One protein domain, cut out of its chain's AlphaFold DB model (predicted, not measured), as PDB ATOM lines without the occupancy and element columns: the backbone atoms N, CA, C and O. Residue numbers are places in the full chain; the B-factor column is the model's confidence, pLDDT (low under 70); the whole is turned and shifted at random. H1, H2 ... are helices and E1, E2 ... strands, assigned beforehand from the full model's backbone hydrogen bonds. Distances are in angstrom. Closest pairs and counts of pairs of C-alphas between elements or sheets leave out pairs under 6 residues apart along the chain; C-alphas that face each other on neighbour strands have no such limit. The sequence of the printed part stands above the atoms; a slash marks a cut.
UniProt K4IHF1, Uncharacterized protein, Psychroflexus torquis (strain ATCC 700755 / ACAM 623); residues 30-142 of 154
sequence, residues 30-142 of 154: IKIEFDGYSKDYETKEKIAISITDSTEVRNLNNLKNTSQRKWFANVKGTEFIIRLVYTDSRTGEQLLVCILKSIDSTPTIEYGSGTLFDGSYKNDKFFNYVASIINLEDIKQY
ATOM      1  N   ILE A  30     184.322 -26.234-241.502       95.44
ATOM      2  CA  ILE A  30     182.970 -25.989-240.987       95.44
ATOM      3  C   ILE A  30     181.981 -26.825-241.784       95.44
ATOM      4  O   ILE A  30     181.811 -26.622-242.981       95.44
ATOM      5  N   LYS A  31     181.308 -27.763-241.119       94.94
ATOM      6  CA  LYS A  31     180.189 -28.505-241.712       94.94
ATOM      7  C   LYS A  31     178.882 -27.856-241.305       94.94
ATOM      8  O   LYS A  31     178.701 -27.610-240.119       94.94
ATOM      9  N   ILE A  32     177.996 -27.604-242.256       93.62
ATOM     10  CA  ILE A  32     176.662 -27.057-242.031       93.62
ATOM     11  C   ILE A  32     175.645 -28.133-242.401       93.62
ATOM     12  O   ILE A  32     175.689 -28.662-243.505       93.62
ATOM     13  N   GLU A  33     174.747 -28.455-241.481       91.62
ATOM     14  CA  GLU A  33     173.631 -29.374-241.683       91.62
ATOM     15  C   GLU A  33     172.320 -28.614-241.477       91.62
ATOM     16  O   GLU A  33     172.128 -27.969-240.444       91.62
ATOM     17  N   PHE A  34     171.414 -28.703-242.440       89.25
ATOM     18  CA  PHE A  34     170.061 -28.179-242.349       89.25
ATOM     19  C   PHE A  34     169.073 -29.338-242.207       89.25
ATOM     20  O   PHE A  34     169.033 -30.241-243.041       89.25
ATOM     21  N   ASP A  35     168.287 -29.305-241.130       83.25
ATOM     22  CA  ASP A  35     167.357 -30.381-240.759       83.25
ATOM     23  C   ASP A  35     166.007 -30.326-241.491       83.25
ATOM     24  O   ASP A  35     165.128 -31.134-241.196       83.25
ATOM     25  N   GLY A  36     165.818 -29.365-242.396       78.25
ATOM     26  CA  GLY A  36     164.517 -29.081-242.992       78.25
ATOM     27  C   GLY A  36     163.663 -28.144-242.136       78.25
ATOM     28  O   GLY A  36     164.068 -27.679-241.060       78.25
ATOM     29  N   TYR A  37     162.466 -27.843-242.636       81.81
ATOM     30  CA  TYR A  37     161.465 -27.102-241.878       81.81
ATOM     31  C   TYR A  37     160.704 -28.047-240.944       81.81
ATOM     32  O   TYR A  37     160.779 -29.264-241.054       81.81
ATOM     33  N   SER A  38     159.943 -27.501-240.001       69.62
ATOM     34  CA  SER A  38     159.285 -28.269-238.937       69.62
ATOM     35  C   SER A  38     158.361 -29.396-239.407       69.62
ATOM     36  O   SER A  38     158.117 -30.330-238.645       69.62
ATOM     37  N   LYS A  39     157.867 -29.331-240.649       62.56
ATOM     38  CA  LYS A  39     157.083 -30.400-241.291       62.56
ATOM     39  C   LYS A  39     157.944 -31.575-241.775       62.56
ATOM     40  O   LYS A  39     157.418 -32.669-241.941       62.56
ATOM     41  N   ASP A  40     159.241 -31.351-241.939       59.81
ATOM     42  CA  ASP A  40     160.195 -32.260-242.577       59.81
ATOM     43  C   ASP A  40     161.083 -32.981-241.554       59.81
ATOM     44  O   ASP A  40     161.803 -33.909-241.901       59.81
ATOM     45  N   TYR A  41     161.003 -32.635-240.261       59.44
ATOM     46  CA  TYR A  41     161.814 -33.286-239.220       59.44
ATOM     47  C   TYR A  41     161.624 -34.813-239.149       59.44
ATOM     48  O   TYR A  41     162.498 -35.521-238.643       59.44
ATOM     49  N   GLU A  42     160.502 -35.338-239.648       56.78
ATOM     50  CA  GLU A  42     160.215 -36.774-239.671       56.78
ATOM     51  C   GLU A  42     160.913 -37.525-240.819       56.78
ATOM     52  O   GLU A  42     161.119 -38.737-240.706       56.78
ATOM     53  N   THR A  43     161.328 -36.847-241.897       60.12
ATOM     54  CA  THR A  43     161.833 -37.508-243.117       60.12
ATOM     55  C   THR A  43     163.305 -37.924-243.029       60.12
ATOM     56  O   THR A  43     163.760 -38.707-243.858       60.12
ATOM     57  N   LYS A  44     164.045 -37.496-241.992       59.97
ATOM     58  CA  LYS A  44     165.484 -37.772-241.739       59.97
ATOM     59  C   LYS A  44     166.464 -37.329-242.835       59.97
ATOM     60  O   LYS A  44     167.671 -37.436-242.608       59.97
ATOM     61  N   GLU A  45     165.995 -36.848-243.979       68.69
ATOM     62  CA  GLU A  45     166.845 -36.296-245.029       68.69
ATOM     63  C   GLU A  45     167.334 -34.914-244.597       68.69
ATOM     64  O   GLU A  45     166.551 -34.045-244.223       68.69
ATOM     65  N   LYS A  46     168.657 -34.743-244.568       78.94
ATOM     66  CA  LYS A  46     169.313 -33.502-244.161       78.94
ATOM     67  C   LYS A  46     170.178 -33.010-245.296       78.94
ATOM     68  O   LYS A  46     170.914 -33.802-245.885       78.94
ATOM     69  N   ILE A  47     170.144 -31.706-245.526       84.06
ATOM     70  CA  ILE A  47     171.067 -31.054-246.450       84.06
ATOM     71  C   ILE A  47     172.362 -30.791-245.692       84.06
ATOM     72  O   ILE A  47     172.340 -30.195-244.614       84.06
ATOM     73  N   ALA A  48     173.485 -31.253-246.226       86.75
ATOM     74  CA  ALA A  48     174.793 -31.118-245.604       86.75
ATOM     75  C   ALA A  48     175.799 -30.490-246.571       86.75
ATOM     76  O   ALA A  48     175.979 -30.945-247.698       86.75
ATOM     77  N   ILE A  49     176.505 -29.468-246.095       88.00
ATOM     78  CA  ILE A  49     177.546 -28.756-246.840       88.00
ATOM     79  C   ILE A  49     178.808 -28.721-245.989       88.00
ATOM     80  O   ILE A  49     178.754 -28.494-244.781       88.00
ATOM     81  N   SER A  50     179.965 -28.931-246.608       87.31
ATOM     82  CA  SER A  50     181.260 -28.791-245.943       87.31
ATOM     83  C   SER A  50     182.024 -27.620-246.542       87.31
ATOM     84  O   SER A  50     182.296 -27.597-247.737       87.31
ATOM     85  N   ILE A  51     182.413 -26.673-245.696       89.00
ATOM     86  CA  ILE A  51     183.155 -25.474-246.072       89.00
ATOM     87  C   ILE A  51     184.597 -25.635-245.613       89.00
ATOM     88  O   ILE A  51     184.876 -25.818-244.424       89.00
ATOM     89  N   THR A  52     185.509 -25.543-246.574       88.25
ATOM     90  CA  THR A  52     186.963 -25.546-246.353       88.25
ATOM     91  C   THR A  52     187.650 -24.338-246.988       88.25
ATOM     92  O   THR A  52     188.866 -24.202-246.876       88.25
ATOM     93  N   ASP A  53     186.902 -23.462-247.673       93.38
ATOM     94  CA  ASP A  53     187.459 -22.217-248.195       93.38
ATOM     95  C   ASP A  53     187.912 -21.309-247.042       93.38
ATOM     96  O   ASP A  53     187.158 -21.011-246.114       93.38
ATOM     97  N   SER A  54     189.162 -20.856-247.110       88.06
ATOM     98  CA  SER A  54     189.794 -20.114-246.017       88.06
ATOM     99  C   SER A  54     189.147 -18.753-245.736       88.06
ATOM    100  O   SER A  54     189.172 -18.291-244.591       88.06
ATOM    101  N   THR A  55     188.553 -18.107-246.744       92.75
ATOM    102  CA  THR A  55     187.881 -16.812-246.579       92.75
ATOM    103  C   THR A  55     186.546 -17.010-245.882       92.75
ATOM    104  O   THR A  55     186.285 -16.347-244.873       92.75
ATOM    105  N   GLU A  56     185.751 -17.965-246.361       93.19
ATOM    106  CA  GLU A  56     184.462 -18.334-245.772       93.19
ATOM    107  C   GLU A  56     184.613 -18.803-244.322       93.19
ATOM    108  O   GLU A  56     183.944 -18.302-243.414       93.19
ATOM    109  N   VAL A  57     185.573 -19.696-244.070       92.44
ATOM    110  CA  VAL A  57     185.862 -20.205-242.724       92.44
ATOM    111  C   VAL A  57     186.294 -19.081-241.784       92.44
ATOM    112  O   VAL A  57     185.827 -19.008-240.643       92.44
ATOM    113  N   ARG A  58     187.150 -18.161-242.240       93.50
ATOM    114  CA  ARG A  58     187.565 -17.003-241.436       93.50
ATOM    115  C   ARG A  58     186.382 -16.090-241.110       93.50
ATOM    116  O   ARG A  58     186.258 -15.648-239.967       93.50
ATOM    117  N   ASN A  59     185.511 -15.818-242.080       95.44
ATOM    118  CA  ASN A  59     184.330 -14.977-241.877       95.44
ATOM    119  C   ASN A  59     183.376 -15.599-240.852       95.44
ATOM    120  O   ASN A  59     182.988 -14.930-239.891       95.44
ATOM    121  N   LEU A  60     183.075 -16.891-240.987       95.69
ATOM    122  CA  LEU A  60     182.240 -17.634-240.040       95.69
ATOM    123  C   LEU A  60     182.849 -17.674-238.634       95.69
ATOM    124  O   LEU A  60     182.128 -17.522-237.645       95.69
ATOM    125  N   ASN A  61     184.167 -17.846-238.522       93.94
ATOM    126  CA  ASN A  61     184.872 -17.798-237.242       93.94
ATOM    127  C   ASN A  61     184.764 -16.433-236.558       93.94
ATOM    128  O   ASN A  61     184.537 -16.383-235.350       93.94
ATOM    129  N   ASN A  62     184.909 -15.345-237.315       94.69
ATOM    130  CA  ASN A  62     184.791 -13.990-236.784       94.69
ATOM    131  C   ASN A  62     183.352 -13.681-236.361       94.69
ATOM    132  O   ASN A  62     183.122 -13.159-235.272       94.69
ATOM    133  N   LEU A  63     182.374 -14.029-237.201       95.19
ATOM    134  CA  LEU A  63     180.965 -13.768-236.928       95.19
ATOM    135  C   LEU A  63     180.494 -14.508-235.673       95.19
ATOM    136  O   LEU A  63     179.899 -13.866-234.806       95.19
ATOM    137  N   LYS A  64     180.827 -15.795-235.494       93.25
ATOM    138  CA  LYS A  64     180.390 -16.558-234.308       93.25
ATOM    139  C   LYS A  64     180.867 -15.938-232.986       93.25
ATOM    140  O   LYS A  64     180.155 -16.032-231.993       93.25
ATOM    141  N   ASN A  65     182.022 -15.267-232.975       90.69
ATOM    142  CA  ASN A  65     182.598 -14.644-231.776       90.69
ATOM    143  C   ASN A  65     181.902 -13.330-231.389       90.69
ATOM    144  O   ASN A  65     182.132 -12.796-230.310       90.69
ATOM    145  N   THR A  66     181.055 -12.785-232.264       92.69
ATOM    146  CA  THR A  66     180.346 -11.513-232.025       92.69
ATOM    147  C   THR A  66     178.923 -11.697-231.503       92.69
ATOM    148  O   THR A  66     178.173 -10.727-231.370       92.69
ATOM    149  N   SER A  67     178.532 -12.937-231.207       90.62
ATOM    150  CA  SER A  67     177.190 -13.257-230.733       90.62
ATOM    151  C   SER A  67     176.932 -12.720-229.330       90.62
ATOM    152  O   SER A  67     177.755 -12.838-228.426       90.62
ATOM    153  N   GLN A  68     175.751 -12.136-229.135       90.06
ATOM    154  CA  GLN A  68     175.361 -11.514-227.872       90.06
ATOM    155  C   GLN A  68     174.416 -12.420-227.100       90.06
ATOM    156  O   GLN A  68     173.449 -12.924-227.669       90.06
ATOM    157  N   ARG A  69     174.643 -12.586-225.795       88.38
ATOM    158  CA  ARG A  69     173.779 -13.418-224.953       88.38
ATOM    159  C   ARG A  69     172.345 -12.880-224.931       88.38
ATOM    160  O   ARG A  69     172.108 -11.680-224.773       88.38
ATOM    161  N   LYS A  70     171.385 -13.785-225.076       83.94
ATOM    162  CA  LYS A  70     169.949 -13.536-224.977       83.94
ATOM    163  C   LYS A  70     169.482 -14.001-223.600       83.94
ATOM    164  O   LYS A  70     169.754 -15.121-223.186       83.94
ATOM    165  N   TRP A  71     168.782 -13.124-222.889       72.81
ATOM    166  CA  TRP A  71     168.313 -13.394-221.525       72.81
ATOM    167  C   TRP A  71     166.988 -14.157-221.474       72.81
ATOM    168  O   TRP A  71     166.664 -14.750-220.451       72.81
ATOM    169  N   PHE A  72     166.236 -14.164-222.576       72.06
ATOM    170  CA  PHE A  72     164.919 -14.783-222.651       72.06
ATOM    171  C   PHE A  72     164.895 -15.867-223.720       72.06
ATOM    172  O   PHE A  72     165.218 -15.613-224.885       72.06
ATOM    173  N   ALA A  73     164.489 -17.067-223.311       65.00
ATOM    174  CA  ALA A  73     164.237 -18.166-224.224       65.00
ATOM    175  C   ALA A  73     163.042 -17.849-225.129       65.00
ATOM    176  O   ALA A  73     162.120 -17.114-224.767       65.00
ATOM    177  N   ASN A  74     163.069 -18.416-226.326       67.62
ATOM    178  CA  ASN A  74     161.937 -18.366-227.229       67.62
ATOM    179  C   ASN A  74     160.973 -19.495-226.868       67.62
ATOM    180  O   ASN A  74     161.390 -20.643-226.781       67.62
ATOM    181  N   VAL A  75     159.702 -19.172-226.644       66.12
ATOM    182  CA  VAL A  75     158.687 -20.146-226.192       66.12
ATOM    183  C   VAL A  75     157.871 -20.736-227.346       66.12
ATOM    184  O   VAL A  75     157.026 -21.599-227.133       66.12
ATOM    185  N   LYS A  76     158.100 -20.260-228.573       75.31
ATOM    186  CA  LYS A  76     157.396 -20.714-229.776       75.31
ATOM    187  C   LYS A  76     158.056 -21.958-230.375       75.31
ATOM    188  O   LYS A  76     159.270 -22.132-230.270       75.31
ATOM    189  N   GLY A  77     157.256 -22.766-231.073       70.81
ATOM    190  CA  GLY A  77     157.731 -23.949-231.793       70.81
ATOM    191  C   GLY A  77     158.822 -23.620-232.817       70.81
ATOM    192  O   GLY A  77     158.757 -22.590-233.496       70.81
ATOM    193  N   THR A  78     159.829 -24.489-232.896       80.62
ATOM    194  CA  THR A  78     160.981 -24.357-233.795       80.62
ATOM    195  C   THR A  78     160.564 -24.609-235.242       80.62
ATOM    196  O   THR A  78     160.119 -25.701-235.576       80.62
ATOM    197  N   GLU A  79     160.723 -23.596-236.089       85.44
ATOM    198  CA  GLU A  79     160.453 -23.590-237.530       85.44
ATOM    199  C   GLU A  79     161.516 -24.369-238.310       85.44
ATOM    200  O   GLU A  79     161.151 -25.149-239.178       85.44
ATOM    201  N   PHE A  80     162.798 -24.186-237.989       87.38
ATOM    202  CA  PHE A  80     163.904 -24.961-238.559       87.38
ATOM    203  C   PHE A  80     165.124 -24.976-237.628       87.38
ATOM    204  O   PHE A  80     165.249 -24.138-236.721       87.38
ATOM    205  N   ILE A  81     166.049 -25.904-237.892       89.44
ATOM    206  CA  ILE A  81     167.336 -26.028-237.198       89.44
ATOM    207  C   ILE A  81     168.468 -26.109-238.226       89.44
ATOM    208  O   ILE A  81     168.432 -26.928-239.143       89.44
ATOM    209  N   ILE A  82     169.501 -25.288-238.031       92.31
ATOM    210  CA  ILE A  82     170.784 -25.392-238.734       92.31
ATOM    211  C   ILE A  82     171.849 -25.772-237.706       92.31
ATOM    212  O   ILE A  82     171.988 -25.104-236.680       92.31
ATOM    213  N   ARG A  83     172.623 -26.824-237.966       92.75
ATOM    214  CA  ARG A  83     173.772 -27.217-237.143       92.75
ATOM    215  C   ARG A  83     175.062 -26.897-237.871       92.75
ATOM    216  O   ARG A  83     175.214 -27.233-239.035       92.75
ATOM    217  N   LEU A  84     176.006 -26.290-237.171       94.38
ATOM    218  CA  LEU A  84     177.349 -26.034-237.659       94.38
ATOM    219  C   LEU A  84     178.354 -26.760-236.772       94.38
ATOM    220  O   LEU A  84     178.381 -26.559-235.558       94.38
ATOM    221  N   VAL A  85     179.198 -27.586-237.378       94.69
ATOM    222  CA  VAL A  85     180.300 -28.274-236.704       94.69
ATOM    223  C   VAL A  85     181.607 -27.656-237.166       94.69
ATOM    224  O   VAL A  85     182.084 -27.925-238.269       94.69
ATOM    225  N   TYR A  86     182.192 -26.844-236.294       94.56
ATOM    226  CA  TYR A  86     183.528 -26.288-236.455       94.56
ATOM    227  C   TYR A  86     184.545 -27.339-236.017       94.56
ATOM    228  O   TYR A  86     184.382 -27.939-234.955       94.56
ATOM    229  N   THR A  87     185.575 -27.578-236.822       94.31
ATOM    230  CA  THR A  87     186.662 -28.521-236.523       94.31
ATOM    231  C   THR A  87     188.006 -27.828-236.721       94.31
ATOM    232  O   THR A  87     188.185 -27.128-237.712       94.31
ATOM    233  N   ASP A  88     188.925 -27.993-235.767       93.56
ATOM    234  CA  ASP A  88     190.355 -27.706-235.930       93.56
ATOM    235  C   ASP A  88     190.999 -29.028-236.345       93.56
ATOM    236  O   ASP A  88     191.141 -29.945-235.533       93.56
ATOM    237  N   SER A  89     191.331 -29.164-237.627       92.06
ATOM    238  CA  SER A  89     191.828 -30.418-238.202       92.06
ATOM    239  C   SER A  89     193.160 -30.873-237.598       92.06
ATOM    240  O   SER A  89     193.454 -32.069-237.582       92.06
ATOM    241  N   ARG A  90     193.951 -29.941-237.048       92.62
ATOM    242  CA  ARG A  90     195.250 -30.233-236.433       92.62
ATOM    243  C   ARG A  90     195.095 -30.841-235.046       92.62
ATOM    244  O   ARG A  90     195.887 -31.704-234.674       92.62
ATOM    245  N   THR A  91     194.139 -30.359-234.257       89.81
ATOM    246  CA  THR A  91     193.932 -30.832-232.875       89.81
ATOM    247  C   THR A  91     192.802 -31.851-232.754       89.81
ATOM    248  O   THR A  91     192.728 -32.563-231.755       89.81
ATOM    249  N   GLY A  92     191.927 -31.929-233.756       88.25
ATOM    250  CA  GLY A  92     190.679 -32.685-233.703       88.25
ATOM    251  C   GLY A  92     189.614 -32.034-232.816       88.25
ATOM    252  O   GLY A  92     188.564 -32.640-232.594       88.25
ATOM    253  N   GLU A  93     189.862 -30.828-232.293       89.88
ATOM    254  CA  GLU A  93     188.896 -30.092-231.483       89.88
ATOM    255  C   GLU A  93     187.658 -29.761-232.319       89.88
ATOM    256  O   GLU A  93     187.769 -29.300-233.456       89.88
ATOM    257  N   GLN A  94     186.472 -29.979-231.744       92.56
ATOM    258  CA  GLN A  94     185.209 -29.642-232.390       92.56
ATOM    259  C   GLN A  94     184.325 -28.770-231.506       92.56
ATOM    260  O   GLN A  94     184.222 -28.990-230.296       92.56
ATOM    261  N   LEU A  95     183.629 -27.828-232.135       92.06
ATOM    262  CA  LEU A  95     182.601 -26.984-231.534       92.06
ATOM    263  C   LEU A  95     181.304 -27.140-232.329       92.06
ATOM    264  O   LEU A  95     181.296 -26.967-233.548       92.06
ATOM    265  N   LEU A  96     180.211 -27.448-231.629       92.88
ATOM    266  CA  LEU A  96     178.873 -27.449-232.206       92.88
ATOM    267  C   LEU A  96     178.210 -26.096-231.951       92.88
ATOM    268  O   LEU A  96     178.146 -25.628-230.811       92.88
ATOM    269  N   VAL A  97     177.680 -25.514-233.019       93.19
ATOM    270  CA  VAL A  97     176.848 -24.315-232.994       93.19
ATOM    271  C   VAL A  97     175.502 -24.664-233.613       93.19
ATOM    272  O   VAL A  97     175.448 -25.158-234.735       93.19
ATOM    273  N   CYS A  98     174.410 -24.417-232.905       91.50
ATOM    274  CA  CYS A  98     173.058 -24.604-233.418       91.50
ATOM    275  C   CYS A  98     172.408 -23.243-233.645       91.50
ATOM    276  O   CYS A  98     172.439 -22.389-232.763       91.50
ATOM    277  N   ILE A  99     171.792 -23.049-234.807       92.12
ATOM    278  CA  ILE A  99     170.904 -21.924-235.077       92.12
ATOM    279  C   ILE A  99     169.480 -22.464-235.115       92.12
ATOM    280  O   ILE A  99     169.128 -23.269-235.976       92.12
ATOM    281  N   LEU A 100     168.666 -22.011-234.171       89.00
ATOM    282  CA  LEU A 100     167.266 -22.372-234.043       89.00
ATOM    283  C   LEU A 100     166.417 -21.158-234.370       89.00
ATOM    284  O   LEU A 100     166.575 -20.091-233.774       89.00
ATOM    285  N   LYS A 101     165.463 -21.318-235.273       87.25
ATOM    286  CA  LYS A 101     164.499 -20.272-235.585       87.25
ATOM    287  C   LYS A 101     163.124 -20.766-235.183       87.25
ATOM    288  O   LYS A 101     162.672 -21.765-235.718       87.25
ATOM    289  N   SER A 102     162.450 -20.086-234.257       82.94
ATOM    290  CA  SER A 102     161.028 -20.348-233.987       82.94
ATOM    291  C   SER A 102     160.141 -19.521-234.923       82.94
ATOM    292  O   SER A 102     160.561 -18.463-235.418       82.94
ATOM    293  N   ILE A 103     158.898 -19.962-235.114       73.62
ATOM    294  CA  ILE A 103     157.888 -19.265-235.932       73.62
ATOM    295  C   ILE A 103     157.737 -17.809-235.454       73.62
ATOM    296  O   ILE A 103     157.635 -17.560-234.251       73.62
ATOM    297  N   ASP A 104     157.757 -16.841-236.377       72.38
ATOM    298  CA  ASP A 104     157.604 -15.398-236.101       72.38
ATOM    299  C   ASP A 104     158.473 -14.886-234.944       72.38
ATOM    300  O   ASP A 104     157.998 -14.267-233.984       72.38
ATOM    301  N   SER A 105     159.756 -15.231-234.977       79.44
ATOM    302  CA  SER A 105     160.706 -14.876-233.930       79.44
ATOM    303  C   SER A 105     162.109 -14.689-234.488       79.44
ATOM    304  O   SER A 105     162.376 -15.095-235.612       79.44
ATOM    305  N   THR A 106     163.018 -14.096-233.718       83.62
ATOM    306  CA  THR A 106     164.418 -13.984-234.133       83.62
ATOM    307  C   THR A 106     165.157 -15.318-233.971       83.62
ATOM    308  O   THR A 106     164.876 -16.045-233.009       83.62
ATOM    309  N   PRO A 107     166.102 -15.647-234.874       88.25
ATOM    310  CA  PRO A 107     166.977 -16.797-234.698       88.25
ATOM    311  C   PRO A 107     167.719 -16.727-233.358       88.25
ATOM    312  O   PRO A 107     168.196 -15.671-232.935       88.25
ATOM    313  N   THR A 108     167.816 -17.869-232.697       90.31
ATOM    314  CA  THR A 108     168.612 -18.087-231.494       90.31
ATOM    315  C   THR A 108     169.815 -18.937-231.874       90.31
ATOM    316  O   THR A 108     169.675 -19.925-232.588       90.31
ATOM    317  N   ILE A 109     170.991 -18.559-231.393       91.38
ATOM    318  CA  ILE A 109     172.230 -19.316-231.564       91.38
ATOM    319  C   ILE A 109     172.583 -19.958-230.230       91.38
ATOM    320  O   ILE A 109     172.477 -19.307-229.193       91.38
ATOM    321  N   GLU A 110     173.018 -21.204-230.257       90.38
ATOM    322  CA  GLU A 110     173.444 -21.953-229.080       90.38
ATOM    323  C   GLU A 110     174.793 -22.611-229.357       90.38
ATOM    324  O   GLU A 110     174.993 -23.200-230.422       90.38
ATOM    325  N   TYR A 111     175.716 -22.526-228.402       87.75
ATOM    326  CA  TYR A 111     177.016 -23.186-228.472       87.75
ATOM    327  C   TYR A 111     177.004 -24.341-227.495       87.75
ATOM    328  O   TYR A 111     176.442 -24.249-226.402       87.75
ATOM    329  N   GLY A 112     177.577 -25.475-227.866       77.44
ATOM    330  CA  GLY A 112     177.477 -26.580-226.941       77.44
ATOM    331  C   GLY A 112     178.190 -27.841-227.312       77.44
ATOM    332  O   GLY A 112     178.858 -27.992-228.331       77.44
ATOM    333  N   SER A 113     177.984 -28.777-226.403       66.44
ATOM    334  CA  SER A 113     178.562 -30.104-226.441       66.44
ATOM    335  C   SER A 113     177.692 -31.129-227.181       66.44
ATOM    336  O   SER A 113     178.000 -32.320-227.192       66.44
ATOM    337  N   GLY A 114     176.578 -30.679-227.772       57.12
ATOM    338  CA  GLY A 114     175.510 -31.515-228.332       57.12
ATOM    339  C   GLY A 114     174.520 -32.038-227.289       57.12
ATOM    340  O   GLY A 114     173.347 -32.195-227.601       57.12
ATOM    341  N   THR A 115     174.961 -32.257-226.047       56.38
ATOM    342  CA  THR A 115     174.102 -32.688-224.926       56.38
ATOM    343  C   THR A 115     173.737 -31.556-223.970       56.38
ATOM    344  O   THR A 115     172.727 -31.634-223.280       56.38
ATOM    345  N   LEU A 116     174.572 -30.517-223.907       62.44
ATOM    346  CA  LEU A 116     174.372 -29.320-223.094       62.44
ATOM    347  C   LEU A 116     174.831 -28.108-223.904       62.44
ATOM    348  O   LEU A 116     175.967 -28.101-224.396       62.44
ATOM    349  N   PHE A 117     173.950 -27.117-224.026       75.12
ATOM    350  CA  PHE A 117     174.258 -25.806-224.586       75.12
ATOM    351  C   PHE A 117     174.564 -24.819-223.452       75.12
ATOM    352  O   PHE A 117     173.984 -24.906-222.369       75.12
ATOM    353  N   ASP A 118     175.520 -23.927-223.678       74.38
ATOM    354  CA  ASP A 118     176.053 -22.989-222.680       74.38
ATOM    355  C   ASP A 118     175.120 -21.790-222.418       74.38
ATOM    356  O   ASP A 118     175.141 -21.162-221.350       74.38
ATOM    357  N   GLY A 119     174.264 -21.492-223.388       83.50
ATOM    358  CA  GLY A 119     173.249 -20.465-223.329       83.50
ATOM    359  C   GLY A 119     172.667 -20.166-224.703       83.50
ATOM    360  O   GLY A 119     173.027 -20.757-225.716       83.50
ATOM    361  N   SER A 120     171.755 -19.201-224.710       88.44
ATOM    362  CA  SER A 120     171.128 -18.687-225.920       88.44
ATOM    363  C   SER A 120     171.744 -17.342-226.293       88.44
ATOM    364  O   SER A 120     171.948 -16.475-225.439       88.44
ATOM    365  N   TYR A 121     171.992 -17.137-227.578       91.06
ATOM    366  CA  TYR A 121     172.634 -15.954-228.138       91.06
ATOM    367  C   TYR A 121     171.864 -15.442-229.357       91.06
ATOM    368  O   TYR A 121     171.011 -16.133-229.915       91.06
ATOM    369  N   LYS A 122     172.156 -14.212-229.775       91.69
ATOM    370  CA  LYS A 122     171.641 -13.597-231.002       91.69
ATOM    371  C   LYS A 122     172.790 -13.032-231.830       91.69
ATOM    372  O   LYS A 122     173.718 -12.435-231.277       91.69
ATOM    373  N   ASN A 123     172.699 -13.199-233.144       93.44
ATOM    374  CA  ASN A 123     173.615 -12.610-234.111       93.44
ATOM    375  C   ASN A 123     173.016 -12.697-235.518       93.44
ATOM    376  O   ASN A 123     173.217 -13.677-236.234       93.44
ATOM    377  N   ASP A 124     172.278 -11.662-235.914       92.75
ATOM    378  CA  ASP A 124     171.578 -11.657-237.200       92.75
ATOM    379  C   ASP A 124     172.556 -11.689-238.381       92.75
ATOM    380  O   ASP A 124     172.278 -12.318-239.394       92.75
ATOM    381  N   LYS A 125     173.741 -11.073-238.241       95.38
ATOM    382  CA  LYS A 125     174.778 -11.114-239.284       95.38
ATOM    383  C   LYS A 125     175.297 -12.530-239.494       95.38
ATOM    384  O   LYS A 125     175.432 -12.958-240.632       95.38
ATOM    385  N   PHE A 126     175.572 -13.243-238.403       96.00
ATOM    386  CA  PHE A 126     175.997 -14.636-238.476       96.00
ATOM    387  C   PHE A 126     174.915 -15.516-239.100       96.00
ATOM    388  O   PHE A 126     175.206 -16.256-240.033       96.00
ATOM    389  N   PHE A 127     173.667 -15.381-238.643       94.75
ATOM    390  CA  PHE A 127     172.547 -16.123-239.216       94.75
ATOM    391  C   PHE A 127     172.380 -15.852-240.713       94.75
ATOM    392  O   PHE A 127     172.346 -16.800-241.488       94.75
ATOM    393  N   ASN A 128     172.320 -14.585-241.130       95.25
ATOM    394  CA  ASN A 128     172.116 -14.228-242.532       95.25
ATOM    395  C   ASN A 128     173.246 -14.759-243.425       95.25
ATOM    396  O   ASN A 128     172.979 -15.206-244.533       95.25
ATOM    397  N   TYR A 129     174.487 -14.750-242.930       96.12
ATOM    398  CA  TYR A 129     175.634 -15.293-243.655       96.12
ATOM    399  C   TYR A 129     175.541 -16.816-243.827       96.12
ATOM    400  O   TYR A 129     175.747 -17.345-244.915       96.12
ATOM    401  N   VAL A 130     175.171 -17.534-242.763       95.25
ATOM    402  CA  VAL A 130     174.936 -18.984-242.831       95.25
ATOM    403  C   VAL A 130     173.771 -19.301-243.769       95.25
ATOM    404  O   VAL A 130     173.888 -20.193-244.604       95.25
ATOM    405  N   ALA A 131     172.676 -18.547-243.672       92.88
ATOM    406  CA  ALA A 131     171.502 -18.700-244.523       92.88
ATOM    407  C   ALA A 131     171.827 -18.467-246.005       92.88
ATOM    408  O   ALA A 131     171.308 -19.196-246.847       92.88
ATOM    409  N   SER A 132     172.703 -17.505-246.324       93.62
ATOM    410  CA  SER A 132     173.157 -17.286-247.701       93.62
ATOM    411  C   SER A 132     174.058 -18.401-248.216       93.62
ATOM    412  O   SER A 132     173.991 -18.711-249.392       93.62
ATOM    413  N   ILE A 133     174.878 -19.028-247.363       92.06
ATOM    414  CA  ILE A 133     175.719 -20.154-247.800       92.06
ATOM    415  C   ILE A 133     174.863 -21.365-248.179       92.06
ATOM    416  O   ILE A 133     175.154 -22.039-249.160       92.06
ATOM    417  N   ILE A 134     173.819 -21.650-247.400       90.50
ATOM    418  CA  ILE A 134     172.943 -22.800-247.657       90.50
ATOM    419  C   ILE A 134     171.793 -22.480-248.623       90.50
ATOM    420  O   ILE A 134     170.958 -23.347-248.841       90.50
ATOM    421  N   ASN A 135     171.719 -21.264-249.176       89.25
ATOM    422  CA  ASN A 135     170.608 -20.794-250.016       89.25
ATOM    423  C   ASN A 135     169.225 -21.028-249.379       89.25
ATOM    424  O   ASN A 135     168.298 -21.540-250.005       89.25
ATOM    425  N   LEU A 136     169.071 -20.654-248.102       87.56
ATOM    426  CA  LEU A 136     167.874 -20.972-247.311       87.56
ATOM    427  C   LEU A 136     166.564 -20.458-247.942       87.56
ATOM    428  O   LEU A 136     165.519 -21.077-247.764       87.56
ATOM    429  N   GLU A 137     166.608 -19.336-248.663       85.88
ATOM    430  CA  GLU A 137     165.432 -18.786-249.349       85.88
ATOM    431  C   GLU A 137     164.989 -19.666-250.527       85.88
ATOM    432  O   GLU A 137     163.795 -19.925-250.668       85.88
ATOM    433  N   ASP A 138     165.930 -20.196-251.309       85.69
ATOM    434  CA  ASP A 138     165.622 -21.098-252.424       85.69
ATOM    435  C   ASP A 138     165.052 -22.422-251.900       85.69
ATOM    436  O   ASP A 138     164.037 -22.909-252.400       85.69
ATOM    437  N   ILE A 139     165.625 -22.946-250.806       85.00
ATOM    438  CA  ILE A 139     165.092 -24.124-250.105       85.00
ATOM    439  C   ILE A 139     163.653 -23.871-249.635       85.00
ATOM    440  O   ILE A 139     162.792 -24.734-249.780       85.00
ATOM    441  N   LYS A 140     163.358 -22.687-249.084       84.06
ATOM    442  CA  LYS A 140     162.017 -22.335-248.588       84.06
ATOM    443  C   LYS A 140     160.955 -22.315-249.686       84.06
ATOM    444  O   LYS A 140     159.787 -22.596-249.415       84.06
ATOM    445  N   GLN A 141     161.341 -21.913-250.892       84.81
ATOM    446  CA  GLN A 141     160.444 -21.819-252.043       84.81
ATOM    447  C   GLN A 141     160.286 -23.159-252.775       84.81
ATOM    448  O   GLN A 141     159.412 -23.284-253.637       84.81
ATOM    449  N   TYR A 142     161.092 -24.164-252.422       81.81
ATOM    450  CA  TYR A 142     160.992 -25.499-252.988       81.81
ATOM    451  C   TYR A 142     159.682 -26.180-252.573       81.81
ATOM    452  O   TYR A 142     159.381 -26.360-251.393       81.81
TER     453      TYR A 142
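What this domain is: This is residues 30 to 142 of the 154 residues of an uncharacterized protein of Psychroflexus torquis (strain ATCC 700755 / ACAM 623) (UniProt K4IHF1). One twisted sheet of six strands forms a wall, and two helices, H1 and H2, pack side by side on one of its faces, with H2 crossing it and H1 by the first residues of E1 and the last of E2. A third, short helix, H3, only grazes the sheet, and the other face carries no named helix. The printed part has 113 residues, with E1, E2, H1, E3, E4, E5, E6, H2 and H3 in that order; the sheet runs E2, E1, E3, E4, E5, E6, all antiparallel, and the class is mixed, helices and strands. The whole is compact, with a radius of gyration of the C-alphas of 13.8 A, and rounded, spanning 38 by 34 by 26 A.

How they stand to each other: E1, residues 30 to 37, and E2, residues 47 to 51, form a hairpin, with N 32 and O 49 2.8 A apart, within hydrogen-bond range; E2 is an edge strand. A tight link leads to H1, residues 54 to 64, on the sheet at a height over the sheet of 7.0 A. It is over none of the strands, but only just, with 2 of its 11 C-alphas falling on E2. E3, residues 78 to 87, is the other neighbour of E1, with N 33 and O 83 2.8 A apart. E2, H1 and E3 make a split strand-helix-strand unit, two strands running the same way with E1 between them, and its crossover is right-handed. E3, E4 (residues 94 to 102), E5 (residues 108 to 112) and E6 (residues 117 to 122) form a meander, each strand the antiparallel neighbour of the one before. Across its pairs, N 84 and O 97 are 2.7 A apart, N 98 and O 110 2.8 A, and N 109 and O 121 2.8 A. H2, residues 124 to 133, is on the same face as H1, at a height over the sheet of 8.7 A. It is over E3, only just, with 3 of its 10 C-alphas falling there, and runs across the strands at 81 degrees to E3 on the local plane. H1 and H2 touch, closest at the C-alphas of Leu 63 and Phe 126, 5.3 A, at a shallow tilt of 31 degrees, opposite ways. H3, residues 136 to 141, only grazes the sheet with residues 136 to 140. Every O i to N i+4 pair in H1, H2 and H3 is within hydrogen-bond range.

Where its parts are: E1 begins at C-alpha 30, (182.970, -25.989, -240.987), and is 21.6 A long. E3 is 26.2 A and E4 26.0 A; H1 is 15.4 A and H2 14.2 A. H3 ends at C-alpha 141, (160.444, -21.819, -252.043).

The domain as a whole: The two C-alphas farthest apart are those of Arg 90 and Asp 104, 40.5 A. The printed part has no cut. The long link is H1 to E3, in which residues 68 to 69 pair antiparallel with 121 to 122 of E6. The mean pLDDT of the printed part is 85.1, with residues 38 to 45, 73 to 75 and 113 to 116 under 70.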